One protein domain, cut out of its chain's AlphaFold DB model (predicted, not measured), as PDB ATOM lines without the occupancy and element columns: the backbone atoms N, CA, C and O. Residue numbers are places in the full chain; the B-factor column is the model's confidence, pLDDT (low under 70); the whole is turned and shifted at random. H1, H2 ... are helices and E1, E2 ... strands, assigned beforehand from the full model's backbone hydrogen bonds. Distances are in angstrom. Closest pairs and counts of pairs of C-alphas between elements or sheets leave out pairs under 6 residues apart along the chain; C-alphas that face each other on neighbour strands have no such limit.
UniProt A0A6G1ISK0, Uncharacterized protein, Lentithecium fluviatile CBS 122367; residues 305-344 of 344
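This is residues 305 to 344 of the 344 residues of an uncharacterized protein of Lentithecium fluviatile CBS 122367 (UniProt A0A6G1ISK0). This is a small, elongated domain in which a loose hairpin of two strands, E1 and E2, reaches toward one end of the long axis, with the turn at Gly 327 as its far tip, and two short helices, H1 and H2, lie toward the other end. The first half of H1 is near E2, and H2 follows E2 directly. The printed part has 40 residues, with two named helices and two named strands in the order H1, E1, E2, H2; the sheet, E1 - E2, is antiparallel and the class is mixed, helices and strands. The whole is compact, with a radius of gyration of the C-alphas of 10.1 A, and spans 29 by 16 by 14 A.

H1 runs from residue 307, C-alpha at (-0.534, 1.109, -0.350), to 314, over 10.0 A. E1 is residues 322 to 324. E2, residues 331 to 336, covers 15.7 A. H2, residues 337 to 343, covers 10.1 A and ends with C-alpha 343 at (7.040, 8.857, -6.869).

Residues 305 to 306 pair antiparallel with residues 334 to 335 of E2. The closest C-alphas of H1 and E2, those of Gln 307 and Thr 333, are 5.7 A apart. E1 and E2 form a hairpin, with 113 degrees between their directions; C-alphas 322 and 333 face each other at 4.8 A, but no backbone N and O across the pair are within hydrogen-bond range. H1 and H2 are close but not clearly touching, closest at the C-alphas of Ala 310 and Val 340, 6.8 A; their lines are only just about perpendicular, at 71 degrees. E1 and H2 are apart. In H1 and H2 every O i to N i+4 pair is within hydrogen-bond range.

The two C-alphas farthest apart, those of Gly 327 and Ala 344, are 29.7 A from each other. The printed part has no cut and no long link; E2 to H2 is tight. Mean pLDDT of the printed part is 76.0, with residues 319 to 326, 328 to 331 and 344 under 70.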
ATOM      1  N   ILE A 305      -5.038   2.349  -6.443       84.00
ATOM      2  CA  ILE A 305      -4.248   1.213  -5.962       84.00
ATOM      3  C   ILE A 305      -3.969   1.375  -4.471       84.00
ATOM      4  O   ILE A 305      -3.794   2.484  -3.958       84.00
ATOM      5  N   THR A 306      -3.975   0.257  -3.753       85.06
ATOM      6  CA  THR A 306      -3.735   0.251  -2.304       85.06
ATOM      7  C   THR A 306      -2.254   0.466  -1.990       85.06
ATOM      8  O   THR A 306      -1.387   0.144  -2.800       85.06
ATOM      9  N   GLN A 307      -1.930   0.963  -0.792       84.56
ATOM     10  CA  GLN A 307      -0.534   1.109  -0.350       84.56
ATOM     11  C   GLN A 307       0.274  -0.189  -0.443       84.56
ATOM     12  O   GLN A 307       1.454  -0.166  -0.790       84.56
ATOM     13  N   THR A 308      -0.357  -1.323  -0.147       85.19
ATOM     14  CA  THR A 308       0.266  -2.645  -0.226       85.19
ATOM     15  C   THR A 308       0.618  -3.007  -1.666       85.19
ATOM     16  O   THR A 308       1.706  -3.520  -1.917       85.19
ATOM     17  N   GLU A 309      -0.262  -2.703  -2.621       87.25
ATOM     18  CA  GLU A 309      -0.004  -2.901  -4.051       87.25
ATOM     19  C   GLU A 309       1.050  -1.924  -4.576       87.25
ATOM     20  O   GLU A 309       1.951  -2.343  -5.297       87.25
ATOM     21  N   ALA A 310       0.999  -0.653  -4.165       86.69
ATOM     22  CA  ALA A 310       1.999   0.350  -4.529       86.69
ATOM     23  C   ALA A 310       3.408  -0.057  -4.058       86.69
ATOM     24  O   ALA A 310       4.361  -0.022  -4.833       86.69
ATOM     25  N   ARG A 311       3.538  -0.543  -2.817       85.00
ATOM     26  CA  ARG A 311       4.803  -1.084  -2.291       85.00
ATOM     27  C   ARG A 311       5.263  -2.320  -3.051       85.00
ATOM     28  O   ARG A 311       6.428  -2.411  -3.420       85.00
ATOM     29  N   LYS A 312       4.352  -3.268  -3.277       90.50
ATOM     30  CA  LYS A 312       4.676  -4.564  -3.882       90.50
ATOM     31  C   LYS A 312       5.094  -4.445  -5.345       90.50
ATOM     32  O   LYS A 312       6.012  -5.141  -5.759       90.50
ATOM     33  N   TYR A 313       4.389  -3.628  -6.123       90.25
ATOM     34  CA  TYR A 313       4.578  -3.570  -7.573       90.25
ATOM     35  C   TYR A 313       5.452  -2.404  -8.030       90.25
ATOM     36  O   TYR A 313       6.042  -2.500  -9.099       90.25
ATOM     37  N   PHE A 314       5.552  -1.333  -7.239       87.75
ATOM     38  CA  PHE A 314       6.238  -0.102  -7.646       87.75
ATOM     39  C   PHE A 314       7.319   0.352  -6.660       87.75
ATOM     40  O   PHE A 314       7.912   1.403  -6.859       87.75
ATOM     41  N   GLY A 315       7.575  -0.395  -5.578       87.00
ATOM     42  CA  GLY A 315       8.639  -0.059  -4.626       87.00
ATOM     43  C   GLY A 315       8.428   1.260  -3.875       87.00
ATOM     44  O   GLY A 315       9.370   1.785  -3.291       87.00
ATOM     45  N   VAL A 316       7.206   1.806  -3.858       83.06
ATOM     46  CA  VAL A 316       6.922   3.106  -3.232       83.06
ATOM     47  C   VAL A 316       7.087   3.011  -1.714       83.06
ATOM     48  O   VAL A 316       6.260   2.419  -1.014       83.06
ATOM     49  N   THR A 317       8.153   3.611  -1.183       80.75
ATOM     50  CA  THR A 317       8.471   3.606   0.256       80.75
ATOM     51  C   THR A 317       7.901   4.811   1.002       80.75
ATOM     52  O   THR A 317       7.606   4.704   2.195       80.75
ATOM     53  N   ARG A 318       7.686   5.940   0.314       74.81
ATOM     54  CA  ARG A 318       7.158   7.171   0.917       74.81
ATOM     55  C   ARG A 318       5.642   7.104   1.093       74.81
ATOM     56  O   ARG A 318       4.914   6.673   0.204       74.81
ATOM     57  N   SER A 319       5.169   7.533   2.260       59.53
ATOM     58  CA  SER A 319       3.740   7.588   2.567       59.53
ATOM     59  C   SER A 319       3.116   8.793   1.865       59.53
ATOM     60  O   SER A 319       3.393   9.925   2.250       59.53
ATOM     61  N   ALA A 320       2.292   8.565   0.840       65.00
ATOM     62  CA  ALA A 320       1.493   9.630   0.227       65.00
ATOM     63  C   ALA A 320       0.107   9.760   0.889       65.00
ATOM     64  O   ALA A 320      -0.255   8.974   1.767       65.00
ATOM     65  N   HIS A 321      -0.632  10.794   0.470       61.19
ATOM     66  CA  HIS A 321      -1.895  11.283   1.029       61.19
ATOM     67  C   HIS A 321      -2.863  10.200   1.543       61.19
ATOM     68  O   HIS A 321      -3.349   9.345   0.802       61.19
ATOM     69  N   ILE A 322      -3.223  10.312   2.824       60.91
ATOM     70  CA  ILE A 322      -4.280   9.513   3.446       60.91
ATOM     71  C   ILE A 322      -5.623  10.088   2.997       60.91
ATOM     72  O   ILE A 322      -5.984  11.200   3.379       60.91
ATOM     73  N   THR A 323      -6.378   9.327   2.207       63.28
ATOM     74  CA  THR A 323      -7.741   9.705   1.819       63.28
ATOM     75  C   THR A 323      -8.729   8.759   2.484       63.28
ATOM     76  O   THR A 323      -8.594   7.539   2.411       63.28
ATOM     77  N   ARG A 324      -9.739   9.308   3.161       57.78
ATOM     78  CA  ARG A 324     -10.775   8.502   3.812       57.78
ATOM     79  C   ARG A 324     -11.614   7.795   2.748       57.78
ATOM     80  O   ARG A 324     -12.163   8.447   1.861       57.78
ATOM     81  N   VAL A 325     -11.739   6.472   2.847       65.69
ATOM     82  CA  VAL A 325     -12.584   5.697   1.931       65.69
ATOM     83  C   VAL A 325     -14.054   5.999   2.238       65.69
ATOM     84  O   VAL A 325     -14.478   5.802   3.381       65.69
ATOM     85  N   PRO A 326     -14.860   6.451   1.262       57.44
ATOM     86  CA  PRO A 326     -16.282   6.675   1.483       57.44
ATOM     87  C   PRO A 326     -16.960   5.377   1.943       57.44
ATOM     88  O   PRO A 326     -16.862   4.348   1.276       57.44
ATOM     89  N   GLY A 327     -17.638   5.414   3.093       73.38
ATOM     90  CA  GLY A 327     -18.405   4.276   3.615       73.38
ATOM     91  C   GLY A 327     -17.628   3.258   4.461       73.38
ATOM     92  O   GLY A 327     -18.210   2.243   4.839       73.38
ATOM     93  N   ARG A 328     -16.352   3.504   4.802       64.62
ATOM     94  CA  ARG A 328     -15.619   2.715   5.813       64.62
ATOM     95  C   ARG A 328     -15.113   3.604   6.953       64.62
ATOM     96  O   ARG A 328     -14.748   4.759   6.744       64.62
ATOM     97  N   SER A 329     -15.115   3.068   8.174       64.50
ATOM     98  CA  SER A 329     -14.545   3.720   9.366       64.50
ATOM     99  C   SER A 329     -13.016   3.699   9.380       64.50
ATOM    100  O   SER A 329     -12.403   4.387  10.186       64.50
ATOM    101  N   GLU A 330     -12.407   2.918   8.490       69.88
ATOM    102  CA  GLU A 330     -10.966   2.740   8.396       69.88
ATOM    103  C   GLU A 330     -10.363   3.700   7.367       69.88
ATOM    104  O   GLU A 330     -10.864   3.857   6.248       69.88
ATOM    105  N   TYR A 331      -9.262   4.339   7.752       67.75
ATOM    106  CA  TYR A 331      -8.416   5.087   6.835       67.75
ATOM    107  C   TYR A 331      -7.632   4.085   5.986       67.75
ATOM    108  O   TYR A 331      -6.907   3.253   6.527       67.75
ATOM    109  N   ALA A 332      -7.770   4.159   4.664       72.00
ATOM    110  CA  ALA A 332      -6.913   3.419   3.749       72.00
ATOM    111  C   ALA A 332      -6.094   4.416   2.934       72.00
ATOM    112  O   ALA A 332      -6.638   5.353   2.353       72.00
ATOM    113  N   THR A 333      -4.785   4.210   2.876       75.00
ATOM    114  CA  THR A 333      -3.917   4.996   2.004       75.00
ATOM    115  C   THR A 333      -4.083   4.479   0.577       75.00
ATOM    116  O   THR A 333      -3.711   3.343   0.265       75.00
ATOM    117  N   ILE A 334      -4.699   5.300  -0.269       77.94
ATOM    118  CA  ILE A 334      -4.972   4.997  -1.673       77.94
ATOM    119  C   ILE A 334      -4.096   5.905  -2.526       77.94
ATOM    120  O   ILE A 334      -4.067   7.114  -2.309       77.94
ATOM    121  N   TYR A 335      -3.425   5.326  -3.515       77.69
ATOM    122  CA  TYR A 335      -2.652   6.072  -4.498       77.69
ATOM    123  C   TYR A 335      -3.417   6.080  -5.814       77.69
ATOM    124  O   TYR A 335      -4.002   5.062  -6.207       77.69
ATOM    125  N   THR A 336      -3.395   7.203  -6.531       83.19
ATOM    126  CA  THR A 336      -3.708   7.132  -7.955       83.19
ATOM    127  C   THR A 336      -2.503   6.545  -8.677       83.19
ATOM    128  O   THR A 336      -1.352   6.793  -8.309       83.19
ATOM    129  N   LEU A 337      -2.749   5.760  -9.724       80.19
ATOM    130  CA  LEU A 337      -1.663   5.191 -10.521       80.19
ATOM    131  C   LEU A 337      -0.717   6.284 -11.067       80.19
ATOM    132  O   LEU A 337       0.486   6.068 -11.151       80.19
ATOM    133  N   LYS A 338      -1.252   7.476 -11.372       82.56
ATOM    134  CA  LYS A 338      -0.473   8.645 -11.807       82.56
ATOM    135  C   LYS A 338       0.518   9.108 -10.732       82.56
ATOM    136  O   LYS A 338       1.667   9.390 -11.060       82.56
ATOM    137  N   ASP A 339       0.088   9.151  -9.474       80.31
ATOM    138  CA  ASP A 339       0.952   9.549  -8.358       80.31
ATOM    139  C   ASP A 339       2.060   8.519  -8.139       80.31
ATOM    140  O   ASP A 339       3.217   8.889  -7.978       80.31
ATOM    141  N   VAL A 340       1.739   7.224  -8.215       81.94
ATOM    142  CA  VAL A 340       2.737   6.152  -8.064       81.94
ATOM    143  C   VAL A 340       3.846   6.245  -9.105       81.94
ATOM    144  O   VAL A 340       5.009   6.155  -8.733       81.94
ATOM    145  N   TYR A 341       3.515   6.515 -10.370       81.00
ATOM    146  CA  TYR A 341       4.525   6.750 -11.408       81.00
ATOM    147  C   TYR A 341       5.323   8.046 -11.228       81.00
ATOM    148  O   TYR A 341       6.364   8.196 -11.849       81.00
ATOM    149  N   THR A 342       4.825   8.999 -10.438       80.19
ATOM    150  CA  THR A 342       5.555  10.243 -10.150       80.19
ATOM    151  C   THR A 342       6.523  10.061  -8.975       80.19
ATOM    152  O   THR A 342       7.518  10.772  -8.890       80.19
ATOM    153  N   TYR A 343       6.230   9.129  -8.062       74.62
ATOM    154  CA  TYR A 343       7.040   8.857  -6.869       74.62
ATOM    155  C   TYR A 343       8.049   7.710  -7.022       74.62
ATOM    156  O   TYR A 343       8.944   7.616  -6.180       74.62
ATOM    157  N   ALA A 344       7.863   6.828  -8.008       69.62
ATOM    158  CA  ALA A 344       8.790   5.746  -8.353       69.62
ATOM    159  C   ALA A 344       9.925   6.263  -9.245       69.62
ATOM    160  O   ALA A 344      11.086   5.890  -8.973       69.62
TER     161      ALA A 344